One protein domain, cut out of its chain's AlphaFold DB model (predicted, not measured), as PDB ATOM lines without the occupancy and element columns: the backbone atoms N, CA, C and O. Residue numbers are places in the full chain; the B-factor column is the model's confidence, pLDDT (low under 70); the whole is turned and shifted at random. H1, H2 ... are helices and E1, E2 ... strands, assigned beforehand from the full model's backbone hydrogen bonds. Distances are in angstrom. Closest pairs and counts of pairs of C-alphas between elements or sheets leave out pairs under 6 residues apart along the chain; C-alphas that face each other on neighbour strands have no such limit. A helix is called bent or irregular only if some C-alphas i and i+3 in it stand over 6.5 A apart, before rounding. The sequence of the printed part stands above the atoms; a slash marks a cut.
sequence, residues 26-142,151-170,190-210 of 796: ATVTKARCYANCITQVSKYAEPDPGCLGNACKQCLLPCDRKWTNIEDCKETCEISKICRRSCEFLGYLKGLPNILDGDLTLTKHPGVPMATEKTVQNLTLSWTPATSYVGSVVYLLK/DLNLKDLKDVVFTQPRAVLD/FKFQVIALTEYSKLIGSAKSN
ATOM      1  N   ALA A  26     160.493 173.811 159.069       90.00
ATOM      2  CA  ALA A  26     159.947 172.537 158.599       90.00
ATOM      3  C   ALA A  26     160.111 171.430 159.656       90.00
ATOM      4  O   ALA A  26     159.151 170.724 159.971       90.00
ATOM      5  N   THR A  27     161.292 171.333 160.269       92.12
ATOM      6  CA  THR A  27     161.572 170.363 161.335       92.12
ATOM      7  C   THR A  27     160.770 170.667 162.601       92.12
ATOM      8  O   THR A  27     160.249 169.744 163.223       92.12
ATOM      9  N   VAL A  28     160.580 171.944 162.960       92.88
ATOM     10  CA  VAL A  28     159.710 172.328 164.091       92.88
ATOM     11  C   VAL A  28     158.245 171.986 163.809       92.88
ATOM     12  O   VAL A  28     157.568 171.454 164.685       92.88
ATOM     13  N   THR A  29     157.761 172.209 162.584       91.81
ATOM     14  CA  THR A  29     156.403 171.815 162.156       91.81
ATOM     15  C   THR A  29     156.198 170.313 162.314       91.81
ATOM     16  O   THR A  29     155.219 169.869 162.918       91.81
ATOM     17  N   LYS A  30     157.164 169.529 161.823       92.94
ATOM     18  CA  LYS A  30     157.190 168.075 161.968       92.94
ATOM     19  C   LYS A  30     157.182 167.666 163.441       92.94
ATOM     20  O   LYS A  30     156.370 166.835 163.833       92.94
ATOM     21  N   ALA A  31     158.010 168.289 164.275       93.81
ATOM     22  CA  ALA A  31     158.083 167.987 165.701       93.81
ATOM     23  C   ALA A  31     156.780 168.303 166.451       93.81
ATOM     24  O   ALA A  31     156.307 167.479 167.229       93.81
ATOM     25  N   ARG A  32     156.136 169.440 166.172       93.25
ATOM     26  CA  ARG A  32     154.825 169.768 166.759       93.25
ATOM     27  C   ARG A  32     153.753 168.758 166.352       93.25
ATOM     28  O   ARG A  32     152.950 168.356 167.189       93.25
ATOM     29  N   CYS A  33     153.763 168.312 165.095       92.81
ATOM     30  CA  CYS A  33     152.872 167.253 164.610       92.81
ATOM     31  C   CYS A  33     153.104 165.928 165.351       92.81
ATOM     32  O   CYS A  33     152.148 165.297 165.800       92.81
ATOM     33  N   TYR A  34     154.370 165.558 165.558       93.25
ATOM     34  CA  TYR A  34     154.763 164.388 166.344       93.25
ATOM     35  C   TYR A  34     154.274 164.473 167.795       93.25
ATOM     36  O   TYR A  34     153.682 163.518 168.293       93.25
ATOM     37  N   ALA A  35     154.472 165.615 168.460       92.12
ATOM     38  CA  ALA A  35     153.980 165.836 169.819       92.12
ATOM     39  C   ALA A  35     152.459 165.636 169.896       92.12
ATOM     40  O   ALA A  35     151.984 164.839 170.708       92.12
ATOM     41  N   ASN A  36     151.715 166.261 168.972       92.00
ATOM     42  CA  ASN A  36     150.250 166.204 168.959       92.00
ATOM     43  C   ASN A  36     149.773 164.781 168.757       92.00
ATOM     44  O   ASN A  36     148.865 164.321 169.443       92.00
ATOM     45  N   CYS A  37     150.426 164.070 167.848       90.69
ATOM     46  CA  CYS A  37     150.133 162.682 167.599       90.69
ATOM     47  C   CYS A  37     150.262 161.828 168.871       90.69
ATOM     48  O   CYS A  37     149.311 161.143 169.248       90.69
ATOM     49  N   ILE A  38     151.391 161.922 169.579       88.69
ATOM     50  CA  ILE A  38     151.651 161.138 170.798       88.69
ATOM     51  C   ILE A  38     150.630 161.478 171.890       88.69
ATOM     52  O   ILE A  38     150.088 160.578 172.539       88.69
ATOM     53  N   THR A  39     150.295 162.758 172.052       88.88
ATOM     54  CA  THR A  39     149.273 163.199 173.011       88.88
ATOM     55  C   THR A  39     147.890 162.681 172.672       88.88
ATOM     56  O   THR A  39     147.140 162.315 173.573       88.88
ATOM     57  N   GLN A  40     147.524 162.641 171.390       84.88
ATOM     58  CA  GLN A  40     146.234 162.105 170.964       84.88
ATOM     59  C   GLN A  40     146.179 160.595 171.180       84.88
ATOM     60  O   GLN A  40     145.209 160.112 171.752       84.88
ATOM     61  N   VAL A  41     147.220 159.850 170.801       84.75
ATOM     62  CA  VAL A  41     147.287 158.393 171.014       84.75
ATOM     63  C   VAL A  41     147.152 158.054 172.501       84.75
ATOM     64  O   VAL A  41     146.328 157.218 172.860       84.75
ATOM     65  N   SER A  42     147.875 158.768 173.368       79.69
ATOM     66  CA  SER A  42     147.892 158.523 174.820       79.69
ATOM     67  C   SER A  42     146.558 158.818 175.527       79.69
ATOM     68  O   SER A  42     146.380 158.437 176.678       79.69
ATOM     69  N   LYS A  43     145.610 159.505 174.866       76.50
ATOM     70  CA  LYS A  43     144.251 159.752 175.392       76.50
ATOM     71  C   LYS A  43     143.275 158.605 175.122       76.50
ATOM     72  O   LYS A  43     142.256 158.524 175.801       76.50
ATOM     73  N   TYR A  44     143.543 157.774 174.116       67.81
ATOM     74  CA  TYR A  44     142.615 156.740 173.637       67.81
ATOM     75  C   TYR A  44     143.195 155.317 173.690       67.81
ATOM     76  O   TYR A  44     142.467 154.363 173.424       67.81
ATOM     77  N   ALA A  45     144.480 155.166 174.015       63.47
ATOM     78  CA  ALA A  45     145.195 153.898 174.154       63.47
ATOM     79  C   ALA A  45     146.232 153.985 175.293       63.47
ATOM     80  O   ALA A  45     146.500 155.078 175.796       63.47
ATOM     81  N   GLU A  46     146.815 152.849 175.700       63.38
ATOM     82  CA  GLU A  46     147.912 152.841 176.681       63.38
ATOM     83  C   GLU A  46     149.103 153.707 176.217       63.38
ATOM     84  O   GLU A  46     149.343 153.816 175.009       63.38
ATOM     85  N   PRO A  47     149.861 154.328 177.146       63.47
ATOM     86  CA  PRO A  47     151.005 155.167 176.801       63.47
ATOM     87  C   PRO A  47     152.023 154.420 175.926       63.47
ATOM     88  O   PRO A  47     152.619 153.435 176.355       63.47
ATOM     89  N   ASP A  48     152.268 154.934 174.718       66.50
ATOM     90  CA  ASP A  48     153.239 154.396 173.756       66.50
ATOM     91  C   ASP A  48     154.398 155.394 173.555       66.50
ATOM     92  O   ASP A  48     154.485 156.070 172.524       66.50
ATOM     93  N   PRO A  49     155.304 155.538 174.544       59.81
ATOM     94  CA  PRO A  49     156.353 156.561 174.549       59.81
ATOM     95  C   PRO A  49     157.396 156.387 173.432       59.81
ATOM     96  O   PRO A  49     158.265 157.235 173.267       59.81
ATOM     97  N   GLY A  50     157.358 155.287 172.673       66.31
ATOM     98  CA  GLY A  50     158.206 155.052 171.500       66.31
ATOM     99  C   GLY A  50     157.478 155.132 170.164       66.31
ATOM    100  O   GLY A  50     158.128 154.983 169.132       66.31
ATOM    101  N   CYS A  51     156.163 155.362 170.166       74.19
ATOM    102  CA  CYS A  51     155.330 155.289 168.971       74.19
ATOM    103  C   CYS A  51     155.486 153.951 168.211       74.19
ATOM    104  O   CYS A  51     155.563 153.906 166.980       74.19
ATOM    105  N   LEU A  52     155.604 152.841 168.946       77.25
ATOM    106  CA  LEU A  52     155.837 151.503 168.393       77.25
ATOM    107  C   LEU A  52     154.534 150.810 167.961       77.25
ATOM    108  O   LEU A  52     154.560 149.935 167.085       77.25
ATOM    109  N   GLY A  53     153.406 151.220 168.538       81.12
ATOM    110  CA  GLY A  53     152.066 150.736 168.258       81.12
ATOM    111  C   GLY A  53     151.522 151.210 166.909       81.12
ATOM    112  O   GLY A  53     151.880 152.264 166.380       81.12
ATOM    113  N   ASN A  54     150.608 150.421 166.338       82.88
ATOM    114  CA  ASN A  54     150.050 150.683 165.008       82.88
ATOM    115  C   ASN A  54     149.283 152.018 164.937       82.88
ATOM    116  O   ASN A  54     149.390 152.742 163.951       82.88
ATOM    117  N   ALA A  55     148.561 152.380 166.005       82.56
ATOM    118  CA  ALA A  55     147.825 153.643 166.081       82.56
ATOM    119  C   ALA A  55     148.759 154.862 166.017       82.56
ATOM    120  O   ALA A  55     148.476 155.817 165.295       82.56
ATOM    121  N   CYS A  56     149.892 154.809 166.722       85.50
ATOM    122  CA  CYS A  56     150.867 155.891 166.717       85.50
ATOM    123  C   CYS A  56     151.604 155.985 165.370       85.50
ATOM    124  O   CYS A  56     151.707 157.071 164.801       85.50
ATOM    125  N   LYS A  57     151.992 154.848 164.775       86.44
ATOM    126  CA  LYS A  57     152.574 154.811 163.420       86.44
ATOM    127  C   LYS A  57     151.653 155.421 162.367       86.44
ATOM    128  O   LYS A  57     152.097 156.263 161.597       86.44
ATOM    129  N   GLN A  58     150.369 155.047 162.358       87.38
ATOM    130  CA  GLN A  58     149.383 155.627 161.435       87.38
ATOM    131  C   GLN A  58     149.197 157.132 161.651       87.38
ATOM    132  O   GLN A  58     149.018 157.886 160.701       87.38
ATOM    133  N   CYS A  59     149.255 157.568 162.903       89.81
ATOM    134  CA  CYS A  59     149.117 158.960 163.289       89.81
ATOM    135  C   CYS A  59     150.322 159.835 162.880       89.81
ATOM    136  O   CYS A  59     150.133 161.020 162.606       89.81
ATOM    137  N   LEU A  60     151.531 159.267 162.778       90.56
ATOM    138  CA  LEU A  60     152.730 159.971 162.307       90.56
ATOM    139  C   LEU A  60     152.876 160.030 160.779       90.56
ATOM    140  O   LEU A  60     153.620 160.881 160.295       90.56
ATOM    141  N   LEU A  61     152.157 159.197 160.009       88.75
ATOM    142  CA  LEU A  61     152.235 159.188 158.534       88.75
ATOM    143  C   LEU A  61     152.092 160.596 157.908       88.75
ATOM    144  O   LEU A  61     152.913 160.938 157.050       88.75
ATOM    145  N   PRO A  62     151.139 161.447 158.353       90.31
ATOM    146  CA  PRO A  62     151.025 162.850 157.948       90.31
ATOM    147  C   PRO A  62     152.258 163.696 158.258       90.31
ATOM    148  O   PRO A  62     152.612 164.593 157.504       90.31
ATOM    149  N   CYS A  63     152.923 163.447 159.379       90.50
ATOM    150  CA  CYS A  63     154.008 164.297 159.848       90.50
ATOM    151  C   CYS A  63     155.324 164.072 159.076       90.50
ATOM    152  O   CYS A  63     156.157 164.975 159.012       90.50
ATOM    153  N   ASP A  64     155.534 162.882 158.502       88.38
ATOM    154  CA  ASP A  64     156.784 162.506 157.819       88.38
ATOM    155  C   ASP A  64     156.833 162.811 156.325       88.38
ATOM    156  O   ASP A  64     157.898 162.755 155.706       88.38
ATOM    157  N   ARG A  65     155.690 163.132 155.731       84.12
ATOM    158  CA  ARG A  65     155.553 163.357 154.295       84.12
ATOM    159  C   ARG A  65     155.266 164.825 154.009       84.12
ATOM    160  O   ARG A  65     154.816 165.587 154.863       84.12
ATOM    161  N   LYS A  66     155.569 165.229 152.780       79.06
ATOM    162  CA  LYS A  66     155.269 166.568 152.276       79.06
ATOM    163  C   LYS A  66     153.973 166.506 151.482       79.06
ATOM    164  O   LYS A  66     153.807 165.600 150.674       79.06
ATOM    165  N   TRP A  67     153.114 167.493 151.695       78.88
ATOM    166  CA  TRP A  67     151.775 167.567 151.107       78.88
ATOM    167  C   TRP A  67     151.573 168.931 150.478       78.88
ATOM    168  O   TRP A  67     152.027 169.944 151.030       78.88
ATOM    169  N   THR A  68     150.847 168.988 149.370       76.19
ATOM    170  CA  THR A  68     150.560 170.262 148.703       76.19
ATOM    171  C   THR A  68     149.412 171.006 149.380       76.19
ATOM    172  O   THR A  68     149.479 172.224 149.550       76.19
ATOM    173  N   ASN A  69     148.389 170.297 149.861       81.19
ATOM    174  CA  ASN A  69     147.261 170.874 150.599       81.19
ATOM    175  C   ASN A  69     146.714 169.888 151.657       81.19
ATOM    176  O   ASN A  69     147.242 168.794 151.833       81.19
ATOM    177  N   ILE A  70     145.722 170.319 152.441       82.62
ATOM    178  CA  ILE A  70     145.167 169.521 153.548       82.62
ATOM    179  C   ILE A  70     144.351 168.310 153.068       82.62
ATOM    180  O   ILE A  70     144.342 167.288 153.750       82.62
ATOM    181  N   GLU A  71     143.697 168.403 151.908       84.50
ATOM    182  CA  GLU A  71     142.877 167.313 151.363       84.50
ATOM    183  C   GLU A  71     143.757 166.185 150.801       84.50
ATOM    184  O   GLU A  71     143.530 165.028 151.138       84.50
ATOM    185  N   ASP A  72     144.858 166.526 150.122       85.12
ATOM    186  CA  ASP A  72     145.927 165.596 149.708       85.12
ATOM    187  C   ASP A  72     146.488 164.798 150.904       85.12
ATOM    188  O   ASP A  72     146.623 163.576 150.867       85.12
ATOM    189  N   CYS A  73     146.696 165.464 152.046       87.44
ATOM    190  CA  CYS A  73     147.090 164.780 153.279       87.44
ATOM    191  C   CYS A  73     146.021 163.772 153.743       87.44
ATOM    192  O   CYS A  73     146.342 162.626 154.063       87.44
ATOM    193  N   LYS A  74     144.740 164.172 153.772       86.44
ATOM    194  CA  LYS A  74     143.637 163.320 154.246       86.44
ATOM    195  C   LYS A  74     143.402 162.104 153.352       86.44
ATOM    196  O   LYS A  74     143.054 161.049 153.883       86.44
ATOM    197  N   GLU A  75     143.599 162.225 152.041       84.88
ATOM    198  CA  GLU A  75     143.478 161.108 151.096       84.88
ATOM    199  C   GLU A  75     144.473 159.987 151.418       84.88
ATOM    200  O   GLU A  75     144.115 158.811 151.399       84.88
ATOM    201  N   THR A  76     145.687 160.335 151.854       82.31
ATOM    202  CA  THR A  76     146.704 159.338 152.234       82.31
ATOM    203  C   THR A  76     146.450 158.624 153.560       82.31
ATOM    204  O   THR A  76     147.148 157.663 153.885       82.31
ATOM    205  N   CYS A  77     145.450 159.068 154.324       84.56
ATOM    206  CA  CYS A  77     145.066 158.471 155.600       84.56
ATOM    207  C   CYS A  77     144.019 157.355 155.483       84.56
ATOM    208  O   CYS A  77     143.679 156.749 156.504       84.56
ATOM    209  N   GLU A  78     143.477 157.096 154.287       82.44
ATOM    210  CA  GLU A  78     142.412 156.113 154.041       82.44
ATOM    211  C   GLU A  78     141.274 156.215 155.091       82.44
ATOM    212  O   GLU A  78     140.681 157.287 155.271       82.44
ATOM    213  N   ILE A  79     140.966 155.127 155.819       81.31
ATOM    214  CA  ILE A  79     139.948 155.064 156.890       81.31
ATOM    215  C   ILE A  79     140.487 155.407 158.295       81.31
ATOM    216  O   ILE A  79     139.725 155.410 159.266       81.31
ATOM    217  N   SER A  80     141.785 155.698 158.444       87.38
ATOM    218  CA  SER A  80     142.404 155.930 159.754       87.38
ATOM    219  C   SER A  80     142.013 157.293 160.332       87.38
ATOM    220  O   SER A  80     142.520 158.347 159.940       87.38
ATOM    221  N   LYS A  81     141.117 157.278 161.328       86.12
ATOM    222  CA  LYS A  81     140.654 158.494 162.022       86.12
ATOM    223  C   LYS A  81     141.797 159.257 162.696       86.12
ATOM    224  O   LYS A  81     141.779 160.483 162.716       86.12
ATOM    225  N   ILE A  82     142.784 158.544 163.244       87.25
ATOM    226  CA  ILE A  82     143.901 159.165 163.963       87.25
ATOM    227  C   ILE A  82     144.895 159.842 163.010       87.25
ATOM    228  O   ILE A  82     145.387 160.922 163.314       87.25
ATOM    229  N   CYS A  83     145.094 159.279 161.815       89.25
ATOM    230  CA  CYS A  83     145.859 159.913 160.743       89.25
ATOM    231  C   CYS A  83     145.177 161.206 160.261       89.25
ATOM    232  O   CYS A  83     145.811 162.259 160.200       89.25
ATOM    233  N   ARG A  84     143.856 161.181 160.014       89.00
ATOM    234  CA  ARG A  84     143.111 162.380 159.577       89.00
ATOM    235  C   ARG A  84     143.221 163.542 160.572       89.00
ATOM    236  O   ARG A  84     143.403 164.680 160.149       89.00
ATOM    237  N   ARG A  85     143.211 163.255 161.881       89.06
ATOM    238  CA  ARG A  85     143.437 164.265 162.935       89.06
ATOM    239  C   ARG A  85     144.821 164.912 162.856       89.06
ATOM    240  O   ARG A  85     144.940 166.112 163.085       89.06
ATOM    241  N   SER A  86     145.862 164.156 162.514       91.25
ATOM    242  CA  SER A  86     147.199 164.722 162.296       91.25
ATOM    243  C   SER A  86     147.243 165.633 161.062       91.25
ATOM    244  O   SER A  86     147.878 166.685 161.118       91.25
ATOM    245  N   CYS A  87     146.519 165.309 159.981       90.75
ATOM    246  CA  CYS A  87     146.372 166.204 158.822       90.75
ATOM    247  C   CYS A  87     145.626 167.502 159.163       90.75
ATOM    248  O   CYS A  87     146.044 168.584 158.748       90.75
ATOM    249  N   GLU A  88     144.548 167.414 159.946       91.12
ATOM    250  CA  GLU A  88     143.822 168.584 160.455       91.12
ATOM    251  C   GLU A  88     144.725 169.472 161.314       91.12
ATOM    252  O   GLU A  88     144.768 170.688 161.125       91.12
ATOM    253  N   PHE A  89     145.517 168.861 162.196       91.44
ATOM    254  CA  PHE A  89     146.476 169.578 163.028       91.44
ATOM    255  C   PHE A  89     147.583 170.257 162.208       91.44
ATOM    256  O   PHE A  89     147.907 171.415 162.455       91.44
ATOM    257  N   LEU A  90     148.129 169.593 161.186       89.94
ATOM    258  CA  LEU A  90     149.077 170.215 160.253       89.94
ATOM    259  C   LEU A  90     148.453 171.398 159.500       89.94
ATOM    260  O   LEU A  90     149.125 172.404 159.272       89.94
ATOM    261  N   GLY A  91     147.171 171.300 159.139       87.00
ATOM    262  CA  GLY A  91     146.399 172.408 158.579       87.00
ATOM    263  C   GLY A  91     146.294 173.592 159.538       87.00
ATOM    264  O   GLY A  91     146.544 174.726 159.136       87.00
ATOM    265  N   TYR A  92     146.014 173.324 160.816       88.88
ATOM    266  CA  TYR A  92     146.023 174.337 161.873       88.88
ATOM    267  C   TYR A  92     147.400 175.004 162.021       88.88
ATOM    268  O   TYR A  92     147.483 176.230 162.057       88.88
ATOM    269  N   LEU A  93     148.491 174.225 162.032       88.19
ATOM    270  CA  LEU A  93     149.853 174.761 162.150       88.19
ATOM    271  C   LEU A  93     150.212 175.736 161.016       88.19
ATOM    272  O   LEU A  93     150.942 176.694 161.260       88.19
ATOM    273  N   LYS A  94     149.681 175.538 159.796       83.06
ATOM    274  CA  LYS A  94     149.878 176.469 158.666       83.06
ATOM    275  C   LYS A  94     149.245 177.847 158.901       83.06
ATOM    276  O   LYS A  94     149.690 178.812 158.290       83.06
ATOM    277  N   GLY A  95     148.225 177.937 159.757       77.50
ATOM    278  CA  GLY A  95     147.542 179.186 160.108       77.50
ATOM    279  C   GLY A  95     148.141 179.929 161.308       77.50
ATOM    280  O   GLY A  95     147.653 181.004 161.650       77.50
ATOM    281  N   LEU A  96     149.170 179.381 161.968       81.12
ATOM    282  CA  LEU A  96     149.793 180.017 163.132       81.12
ATOM    283  C   LEU A  96     150.670 181.219 162.734       81.12
ATOM    284  O   LEU A  96     151.453 181.116 161.789       81.12
ATOM    285  N   PRO A  97     150.635 182.329 163.501       79.44
ATOM    286  CA  PRO A  97     151.439 183.518 163.212       79.44
ATOM    287  C   PRO A  97     152.948 183.290 163.399       79.44
ATOM    288  O   PRO A  97     153.746 183.881 162.675       79.44
ATOM    289  N   ASN A  98     153.359 182.433 164.346       85.00
ATOM    290  CA  ASN A  98     154.754 182.014 164.500       85.00
ATOM    291  C   ASN A  98     154.874 180.589 165.060       85.00
ATOM    292  O   ASN A  98     154.692 180.337 166.250       85.00
ATOM    293  N   ILE A  99     155.263 179.655 164.198       86.88
ATOM    294  CA  ILE A  99     155.441 178.244 164.548       86.88
ATOM    295  C   ILE A  99     156.658 177.963 165.441       86.88
ATOM    296  O   ILE A  99     156.674 176.964 166.158       86.88
ATOM    297  N   LEU A 100     157.672 178.832 165.435       87.06
ATOM    298  CA  LEU A 100     158.842 178.688 166.303       87.06
ATOM    299  C   LEU A 100     158.496 179.088 167.745       87.06
ATOM    300  O   LEU A 100     158.835 178.374 168.686       87.06
ATOM    301  N   ASP A 101     157.748 180.176 167.924       83.81
ATOM    302  CA  ASP A 101     157.389 180.675 169.258       83.81
ATOM    303  C   ASP A 101     156.265 179.858 169.923       83.81
ATOM    304  O   ASP A 101     156.243 179.748 171.152       83.81
ATOM    305  N   GLY A 102     155.379 179.240 169.132       84.44
ATOM    306  CA  GLY A 102     154.229 178.506 169.661       84.44
ATOM    307  C   GLY A 102     153.231 179.432 170.374       84.44
ATOM    308  O   GLY A 102     153.069 180.589 169.993       84.44
ATOM    309  N   ASP A 103     152.581 178.935 171.424       82.44
ATOM    310  CA  ASP A 103     151.665 179.665 172.313       82.44
ATOM    311  C   ASP A 103     152.373 180.329 173.512       82.44
ATOM    312  O   ASP A 103     151.719 180.860 174.408       82.44
ATOM    313  N   LEU A 104     153.712 180.302 173.528       79.62
ATOM    314  CA  LEU A 104     154.584 180.804 174.596       79.62
ATOM    315  C   LEU A 104     154.524 180.034 175.930       79.62
ATOM    316  O   LEU A 104     155.222 180.427 176.870       79.62
ATOM    317  N   THR A 105     153.788 178.921 176.027       84.12
ATOM    318  CA  THR A 105     153.834 178.053 177.214       84.12
ATOM    319  C   THR A 105     155.219 177.423 177.373       84.12
ATOM    320  O   THR A 105     155.897 177.092 176.398       84.12
ATOM    321  N   LEU A 106     155.683 177.291 178.618       79.81
ATOM    322  CA  LEU A 106     157.024 176.794 178.928       79.81
ATOM    323  C   LEU A 106     156.963 175.345 179.424       79.81
ATOM    324  O   LEU A 106     156.241 175.034 180.370       79.81
ATOM    325  N   THR A 107     157.776 174.470 178.835       80.25
ATOM    326  CA  THR A 107     158.109 173.157 179.407       80.25
ATOM    327  C   THR A 107     159.265 173.291 180.403       80.25
ATOM    328  O   THR A 107     159.990 174.286 180.399       80.25
ATOM    329  N   LYS A 108     159.520 172.280 181.244       86.25
ATOM    330  CA  LYS A 108     160.803 172.243 181.972       86.25
ATOM    331  C   LYS A 108     161.961 172.033 180.992       86.25
ATOM    332  O   LYS A 108     161.780 171.437 179.931       86.25
ATOM    333  N   HIS A 109     163.151 172.515 181.350       88.56
ATOM    334  CA  HIS A 109     164.346 172.304 180.534       88.56
ATOM    335  C   HIS A 109     164.716 170.811 180.476       88.56
ATOM    336  O   HIS A 109     164.693 170.146 181.515       88.56
ATOM    337  N   PRO A 110     165.092 170.281 179.298       92.75
ATOM    338  CA  PRO A 110     165.701 168.960 179.206       92.75
ATOM    339  C   PRO A 110     167.116 168.976 179.803       92.75
ATOM    340  O   PRO A 110     167.791 170.013 179.821       92.75
ATOM    341  N   GLY A 111     167.588 167.817 180.265       93.75
ATOM    342  CA  GLY A 111     168.968 167.644 180.712       93.75
ATOM    343  C   GLY A 111     169.992 167.816 179.596       93.75
ATOM    344  O   GLY A 111     169.673 167.831 178.408       93.75
ATOM    345  N   VAL A 112     171.261 167.914 179.986       95.69
ATOM    346  CA  VAL A 112     172.373 167.977 179.032       95.69
ATOM    347  C   VAL A 112     172.545 166.608 178.358       95.69
ATOM    348  O   VAL A 112     172.640 165.607 179.071       95.69
ATOM    349  N   PRO A 113     172.610 166.527 177.015       96.00
ATOM    350  CA  PRO A 113     172.828 165.257 176.330       96.00
ATOM    351  C   PRO A 113     174.212 164.684 176.640       96.00
ATOM    352  O   PRO A 113     175.233 165.370 176.529       96.00
ATOM    353  N   MET A 114     174.244 163.399 176.984       95.69
ATOM    354  CA  MET A 114     175.450 162.624 177.255       95.69
ATOM    355  C   MET A 114     175.558 161.459 176.277       95.69
ATOM    356  O   MET A 114     174.564 160.809 175.966       95.69
ATOM    357  N   ALA A 115     176.770 161.183 175.799       95.50
ATOM    358  CA  ALA A 115     177.019 160.038 174.933       95.50
ATOM    359  C   ALA A 115     177.151 158.756 175.760       95.50
ATOM    360  O   ALA A 115     178.081 158.642 176.559       95.50
ATOM    361  N   THR A 116     176.245 157.808 175.544       94.00
ATOM    362  CA  THR A 116     176.218 156.507 176.231       94.00
ATOM    363  C   THR A 116     176.916 155.413 175.440       94.00
ATOM    364  O   THR A 116     177.486 154.504 176.032       94.00
ATOM    365  N   GLU A 117     176.939 155.528 174.113       94.56
ATOM    366  CA  GLU A 117     177.615 154.580 173.232       94.56
ATOM    367  C   GLU A 117     178.256 155.313 172.055       94.56
ATOM    368  O   GLU A 117     177.667 156.235 171.484       94.56
ATOM    369  N   LYS A 118     179.480 154.911 171.701       93.94
ATOM    370  CA  LYS A 118     180.271 155.511 170.624       93.94
ATOM    371  C   LYS A 118     180.954 154.403 169.834       93.94
ATOM    372  O   LYS A 118     181.880 153.759 170.325       93.94
ATOM    373  N   THR A 119     180.515 154.191 168.604       93.81
ATOM    374  CA  THR A 119     181.128 153.229 167.681       93.81
ATOM    375  C   THR A 119     181.666 153.958 166.453       93.81
ATOM    376  O   THR A 119     181.595 155.182 166.370       93.81
ATOM    377  N   VAL A 120     182.247 153.221 165.502       91.94
ATOM    378  CA  VAL A 120     182.721 153.802 164.234       91.94
ATOM    379  C   VAL A 120     181.547 154.231 163.342       91.94
ATOM    380  O   VAL A 120     181.717 155.112 162.505       91.94
ATOM    381  N   GLN A 121     180.360 153.639 163.518       92.19
ATOM    382  CA  GLN A 121     179.177 153.905 162.690       92.19
ATOM    383  C   GLN A 121     178.111 154.736 163.397       92.19
ATOM    384  O   GLN A 121     177.441 155.507 162.729       92.19
ATOM    385  N   ASN A 122     177.945 154.589 164.713       94.50
ATOM    386  CA  ASN A 122     176.792 155.121 165.437       94.50
ATOM    387  C   ASN A 122     177.205 155.848 166.724       94.50
ATOM    388  O   ASN A 122     178.160 155.458 167.406       94.50
ATOM    389  N   LEU A 123     176.434 156.875 167.075       96.38
ATOM    390  CA  LEU A 123     176.513 157.627 168.320       96.38
ATOM    391  C   LEU A 123     175.152 157.598 169.020       96.38
ATOM    392  O   LEU A 123     174.166 158.105 168.484       96.38
ATOM    393  N   THR A 124     175.116 157.071 170.243       96.31
ATOM    394  CA  THR A 124     173.918 157.110 171.089       96.31
ATOM    395  C   THR A 124     174.049 158.226 172.123       96.31
ATOM    396  O   THR A 124     175.008 158.259 172.898       96.31
ATOM    397  N   LEU A 125     173.073 159.132 172.151       97.12
ATOM    398  CA  LEU A 125     172.923 160.187 173.152       97.12
ATOM    399  C   LEU A 125     171.716 159.895 174.047       97.12
ATOM    400  O   LEU A 125     170.679 159.447 173.560       97.12
ATOM    401  N   SER A 126     171.817 160.212 175.333       96.44
ATOM    402  CA  SER A 126     170.693 160.211 176.276       96.44
ATOM    403  C   SER A 126     170.717 161.456 177.154       96.44
ATOM    404  O   SER A 126     171.791 161.974 177.469       96.44
ATOM    405  N   TRP A 127     169.550 161.919 177.583       96.19
ATOM    406  CA  TRP A 127     169.401 163.054 178.497       96.19
ATOM    407  C   TRP A 127     168.278 162.796 179.496       96.19
ATOM    408  O   TRP A 127     167.472 161.883 179.328       96.19
ATOM    409  N   THR A 128     168.206 163.604 180.552       95.44
ATOM    410  CA  THR A 128     167.030 163.588 181.426       95.44
ATOM    411  C   THR A 128     165.851 164.262 180.706       95.44
ATOM    412  O   THR A 128     166.032 165.333 180.112       95.44
ATOM    413  N   PRO A 129     164.652 163.651 180.701       92.12
ATOM    414  CA  PRO A 129     163.515 164.157 179.939       92.12
ATOM    415  C   PRO A 129     163.023 165.504 180.474       92.12
ATOM    416  O   PRO A 129     162.984 165.741 181.681       92.12
ATOM    417  N   ALA A 130     162.592 166.375 179.563       89.25
ATOM    418  CA  ALA A 130     161.791 167.542 179.921       89.25
ATOM    419  C   ALA A 130     160.366 167.104 180.292       89.25
ATOM    420  O   ALA A 130     159.778 166.267 179.610       89.25
ATOM    421  N   THR A 131     159.804 167.684 181.354       84.69
ATOM    422  CA  THR A 131     158.418 167.434 181.781       84.69
ATOM    423  C   THR A 131     157.507 168.579 181.344       84.69
ATOM    424  O   THR A 131     157.882 169.746 181.506       84.69
ATOM    425  N   SER A 132     156.303 168.255 180.876       82.44
ATOM    426  CA  SER A 132     155.232 169.217 180.597       82.44
ATOM    427  C   SER A 132     153.986 168.897 181.427       82.44
ATOM    428  O   SER A 132     153.730 167.734 181.728       82.44
ATOM    429  N   TYR A 133     153.218 169.929 181.791       76.88
ATOM    430  CA  TYR A 133     151.900 169.783 182.424       76.88
ATOM    431  C   TYR A 133     150.786 169.544 181.394       76.88
ATOM    432  O   TYR A 133     149.717 169.053 181.743       76.88
ATOM    433  N   VAL A 134     151.038 169.895 180.127       78.12
ATOM    434  CA  VAL A 134     150.098 169.761 179.009       78.12
ATOM    435  C   VAL A 134     150.865 169.282 177.778       78.12
ATOM    436  O   VAL A 134     151.858 169.897 177.387       78.12
ATOM    437  N   GLY A 135     150.393 168.197 177.166       82.25
ATOM    438  CA  GLY A 135     150.979 167.662 175.939       82.25
ATOM    439  C   GLY A 135     152.246 166.829 176.144       82.25
ATOM    440  O   GLY A 135     152.901 166.865 177.188       82.25
ATOM    441  N   SER A 136     152.574 166.050 175.120       88.69
ATOM    442  CA  SER A 136     153.708 165.131 175.082       88.69
ATOM    443  C   SER A 136     154.942 165.861 174.575       88.69
ATOM    444  O   SER A 136     154.874 166.640 173.625       88.69
ATOM    445  N   VAL A 137     156.086 165.615 175.211       91.00
ATOM    446  CA  VAL A 137     157.340 166.283 174.858       91.00
ATOM    447  C   VAL A 137     158.081 165.480 173.797       91.00
ATOM    448  O   VAL A 137     158.321 164.288 173.973       91.00
ATOM    449  N   VAL A 138     158.508 166.159 172.738       93.81
ATOM    450  CA  VAL A 138     159.436 165.628 171.734       93.81
ATOM    451  C   VAL A 138     160.716 166.455 171.710       93.81
ATOM    452  O   VAL A 138     160.771 167.565 172.248       93.81
ATOM    453  N   TYR A 139     161.754 165.912 171.083       95.44
ATOM    454  CA  TYR A 139     163.089 166.486 171.109       95.44
ATOM    455  C   TYR A 139     163.673 166.675 169.706       95.44
ATOM    456  O   TYR A 139     163.516 165.837 168.819       95.44
ATOM    457  N   LEU A 140     164.414 167.765 169.543       95.88
ATOM    458  CA  LEU A 140     165.264 168.076 168.397       95.88
ATOM    459  C   LEU A 140     166.713 168.205 168.873       95.88
ATOM    460  O   LEU A 140     166.974 168.420 170.059       95.88
ATOM    461  N   LEU A 141     167.666 168.117 167.948       95.00
ATOM    462  CA  LEU A 141     169.085 168.284 168.259       95.00
ATOM    463  C   LEU A 141     169.708 169.423 167.461       95.00
ATOM    464  O   LEU A 141     169.468 169.578 166.263       95.00
ATOM    465  N   LYS A 142     170.596 170.167 168.118       92.88
ATOM    466  CA  LYS A 142     171.593 171.015 167.464       92.88
ATOM    467  C   LYS A 142     172.977 170.443 167.686       92.88
ATOM    468  O   LYS A 142     173.234 169.831 168.723       92.88
ATOM    469  N   ASP A 151     183.605 175.253 163.924       72.31
ATOM    470  CA  ASP A 151     182.391 176.030 163.676       72.31
ATOM    471  C   ASP A 151     181.747 176.317 165.033       72.31
ATOM    472  O   ASP A 151     181.276 175.408 165.720       72.31
ATOM    473  N   LEU A 152     181.807 177.578 165.463       65.62
ATOM    474  CA  LEU A 152     181.346 177.990 166.791       65.62
ATOM    475  C   LEU A 152     179.813 178.013 166.900       65.62
ATOM    476  O   LEU A 152     179.283 178.062 168.016       65.62
ATOM    477  N   ASN A 153     179.107 177.930 165.769       78.19
ATOM    478  CA  ASN A 153     177.658 178.003 165.716       78.19
ATOM    479  C   ASN A 153     177.029 176.607 165.761       78.19
ATOM    480  O   ASN A 153     177.423 175.682 165.050       78.19
ATOM    481  N   LEU A 154     176.014 176.464 166.614       79.94
ATOM    482  CA  LEU A 154     175.186 175.267 166.658       79.94
ATOM    483  C   LEU A 154     174.275 175.234 165.428       79.94
ATOM    484  O   LEU A 154     173.446 176.123 165.256       79.94
ATOM    485  N   LYS A 155     174.406 174.189 164.613       86.50
ATOM    486  CA  LYS A 155     173.552 173.911 163.459       86.50
ATOM    487  C   LYS A 155     172.421 172.974 163.839       86.50
ATOM    488  O   LYS A 155     172.640 171.984 164.539       86.50
ATOM    489  N   ASP A 156     171.242 173.263 163.317       89.00
ATOM    490  CA  ASP A 156     170.054 172.435 163.469       89.00
ATOM    491  C   ASP A 156     170.226 171.095 162.745       89.00
ATOM    492  O   ASP A 156     170.553 171.040 161.552       89.00
ATOM    493  N   LEU A 157     170.006 169.992 163.462       90.25
ATOM    494  CA  LEU A 157     169.896 168.677 162.847       90.25
ATOM    495  C   LEU A 157     168.495 168.547 162.241       90.25
ATOM    496  O   LEU A 157     167.547 168.165 162.920       90.25
ATOM    497  N   LYS A 158     168.384 168.947 160.975       89.12
ATOM    498  CA  LYS A 158     167.119 169.004 160.232       89.12
ATOM    499  C   LYS A 158     166.526 167.622 159.957       89.12
ATOM    500  O   LYS A 158     167.270 166.650 159.819       89.12
ATOM    501  N   ASP A 159     165.204 167.589 159.816       84.75
ATOM    502  CA  ASP A 159     164.361 166.457 159.403       84.75
ATOM    503  C   ASP A 159     164.274 165.274 160.391       84.75
ATOM    504  O   ASP A 159     163.557 164.302 160.125       84.75
ATOM    505  N   VAL A 160     164.933 165.369 161.552       87.94
ATOM    506  CA  VAL A 160     164.971 164.320 162.583       87.94
ATOM    507  C   VAL A 160     164.270 164.792 163.859       87.94
ATOM    508  O   VAL A 160     164.602 165.845 164.401       87.94
ATOM    509  N   VAL A 161     163.318 163.994 164.353       92.50
ATOM    510  CA  VAL A 161     162.560 164.242 165.591       92.50
ATOM    511  C   VAL A 161     162.670 163.016 166.491       92.50
ATOM    512  O   VAL A 161     162.470 161.894 166.030       92.50
ATOM    513  N   PHE A 162     162.964 163.224 167.772       93.38
ATOM    514  CA  PHE A 162     163.073 162.152 168.759       93.38
ATOM    515  C   PHE A 162     161.880 162.190 169.709       93.38
ATOM    516  O   PHE A 162     161.610 163.202 170.351       93.38
ATOM    517  N   THR A 163     161.168 161.074 169.811       90.81
ATOM    518  CA  THR A 163     159.996 160.915 170.690       90.81
ATOM    519  C   THR A 163     160.373 160.477 172.105       90.81
ATOM    520  O   THR A 163     159.574 160.582 173.027       90.81
ATOM    521  N   GLN A 164     161.618 160.033 172.289       90.75
ATOM    522  CA  GLN A 164     162.186 159.598 173.561       90.75
ATOM    523  C   GLN A 164     163.382 160.477 173.942       90.75
ATOM    524  O   GLN A 164     164.008 161.066 173.056       90.75
ATOM    525  N   PRO A 165     163.774 160.533 175.231       93.25
ATOM    526  CA  PRO A 165     164.961 161.263 175.683       93.25
ATOM    527  C   PRO A 165     166.282 160.538 175.333       93.25
ATOM    528  O   PRO A 165     167.223 160.456 176.129       93.25
ATOM    529  N   ARG A 166     166.331 159.960 174.129       94.25
ATOM    530  CA  ARG A 166     167.424 159.187 173.551       94.25
ATOM    531  C   ARG A 166     167.478 159.451 172.046       94.25
ATOM    532  O   ARG A 166     166.454 159.398 171.372       94.25
ATOM    533  N   ALA A 167     168.679 159.658 171.517       94.44
ATOM    534  CA  ALA A 167     168.937 159.749 170.084       94.44
ATOM    535  C   ALA A 167     169.977 158.711 169.664       94.44
ATOM    536  O   ALA A 167     171.015 158.584 170.310       94.44
ATOM    537  N   VAL A 168     169.710 158.002 168.570       94.19
ATOM    538  CA  VAL A 168     170.689 157.153 167.882       94.19
ATOM    539  C   VAL A 168     170.984 157.826 166.551       94.19
ATOM    540  O   VAL A 168     170.084 157.979 165.732       94.19
ATOM    541  N   LEU A 169     172.218 158.293 166.380       94.50
ATOM    542  CA  LEU A 169     172.677 158.997 165.187       94.50
ATOM    543  C   LEU A 169     173.671 158.114 164.444       94.50
ATOM    544  O   LEU A 169     174.644 157.657 165.049       94.50
ATOM    545  N   ASP A 170     173.469 157.917 163.145       93.88
ATOM    546  CA  ASP A 170     174.499 157.304 162.313       93.88
ATOM    547  C   ASP A 170     175.629 158.307 162.005       93.88
ATOM    548  O   ASP A 170     175.532 159.520 162.227       93.88
ATOM    549  N   PHE A 190     182.405 166.825 168.749       91.94
ATOM    550  CA  PHE A 190     181.035 167.281 168.579       91.94
ATOM    551  C   PHE A 190     180.479 167.756 169.917       91.94
ATOM    552  O   PHE A 190     180.710 167.130 170.953       91.94
ATOM    553  N   LYS A 191     179.709 168.843 169.901       93.19
ATOM    554  CA  LYS A 191     178.848 169.216 171.030       93.19
ATOM    555  C   LYS A 191     177.407 169.262 170.573       93.19
ATOM    556  O   LYS A 191     177.128 169.799 169.503       93.19
ATOM    557  N   PHE A 192     176.517 168.739 171.406       94.19
ATOM    558  CA  PHE A 192     175.091 168.661 171.126       94.19
ATOM    559  C   PHE A 192     174.289 169.503 172.111       94.19
ATOM    560  O   PHE A 192     174.679 169.677 173.266       94.19
ATOM    561  N   GLN A 193     173.159 170.019 171.649       95.00
ATOM    562  CA  GLN A 193     172.147 170.666 172.476       95.00
ATOM    563  C   GLN A 193     170.794 170.041 172.144       95.00
ATOM    564  O   GLN A 193     170.460 169.906 170.967       95.00
ATOM    565  N   VAL A 194     170.036 169.663 173.168       96.00
ATOM    566  CA  VAL A 194     168.682 169.125 173.011       96.00
ATOM    567  C   VAL A 194     167.698 170.275 173.082       96.00
ATOM    568  O   VAL A 194     167.782 171.089 173.998       96.00
ATOM    569  N   ILE A 195     166.760 170.335 172.145       94.88
ATOM    570  CA  ILE A 195     165.637 171.269 172.171       94.88
ATOM    571  C   ILE A 195     164.364 170.468 172.424       94.88
ATOM    572  O   ILE A 195     164.093 169.527 171.689       94.88
ATOM    573  N   ALA A 196     163.605 170.819 173.454       94.50
ATOM    574  CA  ALA A 196     162.325 170.207 173.788       94.50
ATOM    575  C   ALA A 196     161.162 171.126 173.392       94.50
ATOM    576  O   ALA A 196     161.268 172.353 173.498       94.50
ATOM    577  N   LEU A 197     160.059 170.520 172.952       93.56
ATOM    578  CA  LEU A 197     158.791 171.193 172.680       93.56
ATOM    579  C   LEU A 197     157.605 170.224 172.787       93.56
ATOM    580  O   LEU A 197     157.777 169.010 172.673       93.56
ATOM    581  N   THR A 198     156.409 170.778 172.970       92.69
ATOM    582  CA  THR A 198     155.123 170.093 172.780       92.69
ATOM    583  C   THR A 198     154.430 170.610 171.513       92.69
ATOM    584  O   THR A 198     155.036 171.297 170.688       92.69
ATOM    585  N   GLU A 199     153.147 170.297 171.338       90.56
ATOM    586  CA  GLU A 199     152.308 170.764 170.229       90.56
ATOM    587  C   GLU A 199     152.328 172.278 170.096       90.56
ATOM    588  O   GLU A 199     152.515 172.816 169.004       90.56
ATOM    589  N   TYR A 200     152.170 172.952 171.232       89.75
ATOM    590  CA  TYR A 200     151.938 174.386 171.290       89.75
ATOM    591  C   TYR A 200     153.063 175.127 172.004       89.75
ATOM    592  O   TYR A 200     153.265 176.293 171.705       89.75
ATOM    593  N   SER A 201     153.880 174.468 172.835       90.06
ATOM    594  CA  SER A 201     154.848 175.167 173.689       90.06
ATOM    595  C   SER A 201     155.920 175.954 172.939       90.06
ATOM    596  O   SER A 201     156.246 175.688 171.776       90.06
ATOM    597  N   LYS A 202     156.573 176.865 173.658       90.19
ATOM    598  CA  LYS A 202     157.833 177.479 173.243       90.19
ATOM    599  C   LYS A 202     158.953 176.433 173.172       90.19
ATOM    600  O   LYS A 202     159.008 175.514 173.990       90.19
ATOM    601  N   LEU A 203     159.871 176.606 172.218       92.12
ATOM    602  CA  LEU A 203     161.106 175.820 172.101       92.12
ATOM    603  C   LEU A 203     162.042 176.103 173.284       92.12
ATOM    604  O   LEU A 203     162.410 177.259 173.521       92.12
ATOM    605  N   ILE A 204     162.487 175.060 173.990       91.50
ATOM    606  CA  ILE A 204     163.393 175.196 175.139       91.50
ATOM    607  C   ILE A 204     164.617 174.297 174.978       91.50
ATOM    608  O   ILE A 204     164.507 173.082 174.844       91.50
ATOM    609  N   GLY A 205     165.805 174.901 175.015       91.56
ATOM    610  CA  GLY A 205     167.078 174.190 174.903       91.56
ATOM    611  C   GLY A 205     167.666 173.743 176.245       91.56
ATOM    612  O   GLY A 205     167.521 174.427 177.260       91.56
ATOM    613  N   SER A 206     168.400 172.631 176.238       93.94
ATOM    614  CA  SER A 206     169.340 172.243 177.297       93.94
ATOM    615  C   SER A 206     170.593 173.131 177.274       93.94
ATOM    616  O   SER A 206     170.823 173.888 176.327       93.94
ATOM    617  N   ALA A 207     171.486 172.983 178.255       93.50
ATOM    618  CA  ALA A 207     172.882 173.383 178.057       93.50
ATOM    619  C   ALA A 207     173.583 172.451 177.040       93.50
ATOM    620  O   ALA A 207     173.111 171.347 176.754       93.50
ATOM    621  N   LYS A 208     174.702 172.914 176.464       93.12
ATOM    622  CA  LYS A 208     175.499 172.140 175.496       93.12
ATOM    623  C   LYS A 208     176.223 170.986 176.197       93.12
ATOM    624  O   LYS A 208     176.699 171.160 177.317       93.12
ATOM    625  N   SER A 209     176.371 169.850 175.522       94.81
ATOM    626  CA  SER A 209     177.187 168.738 176.013       94.81
ATOM    627  C   SER A 209     178.664 169.116 176.153       94.81
ATOM    628  O   SER A 209     179.170 170.050 175.516       94.81
ATOM    629  N   ASN A 210     179.392 168.295 176.910       93.56
ATOM    630  CA  ASN A 210     180.843 168.209 176.777       93.56
ATOM    631  C   ASN A 210     181.231 167.755 175.359       93.56
ATOM    632  O   ASN A 210     180.401 167.226 174.614       93.56
TER     633      ASN A 210
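This is residues 26 to 142, 151 to 170 and 190 to 210 of the 796 residues of the protein "uncharacterized protein LOC116297048" of Actinia tenebrosa (UniProt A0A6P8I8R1). Two small sheets, E1 E2 E5 and E3 E6, make one end of the domain, and a group of four helices makes the other. In the helical part H1, H2 and H4 form a bundle, three helices side by side, with H3 packed on H4; H1 joins the two ends, coming close to E3 with its residues 27 to 38. The printed part has 158 residues, with four named helices followed by six named strands along the chain; both sheets are antiparallel, in the orders E1 E2 E5 and E3 E6, and the class is mixed, helices and strands. The whole is compact, with a radius of gyration of the C-alphas of 15.7 A and spans of 46 by 33 by 30 A.

E1 is residues 114 to 118, E2 residues 122 to 126 and E5 residues 166 to 170. E3 is residues 138 to 142, E4 residues 151 to 156, and E6, the longest strand, residues 190 to 197, 23.0 A long, ending with C-alpha 197 at (158.791, 171.193, 172.680). H1, residues 26 to 44, is 27.9 A long and begins with C-alpha 26 at (159.947, 172.537, 158.599). H2 is residues 54 to 64, 15.4 A, and only just irregular, with C-alphas 59 and 62 6.9 A apart. H3 is residues 70 to 75, and H4 residues 81 to 94, 20.5 A.

E2 is the inner strand between E1 and E5. E1 and E2 form a hairpin, with N 116 and O 124 3.0 A apart, within hydrogen-bond range. Across E2 and E5, N 123 and O 169 are 2.8 A apart, also within range. In the other sheet N 140 and O 195 of E3 and E6 are within range at 2.8 A. E4 pairs with no named strand. The closest C-alphas of H1 and E3, those of Ala 35 and Val 138, are 5.8 A apart. H1 and H2, a helical hairpin, touch at Lys 30 and Cys 63, C-alphas 5.4 A apart, at a shallow tilt of 20 degrees, opposite ways. H2 and H4 touch at Cys 59 and Cys 83, C-alphas 4.2 A apart. H3 and H4, another helical hairpin, touch at Lys 74 and Arg 84, C-alphas 5.4 A apart. H1 and H3 are apart. Every O i to N i+4 pair is within hydrogen-bond range in H3 and H4; in H1 14 of 15 are, in H2 5 of 7.

The C-alphas of Ile 79 and Leu 152, the two farthest apart, are 48.3 A apart. Residues 143 to 150 and 171 to 189 are not printed, with C-alpha gaps of 12.5 A and 13.5 A. The links H4 to E1 and E2 to E3 are long. The model's pLDDT is under 70 at residues 44 to 50 and 152.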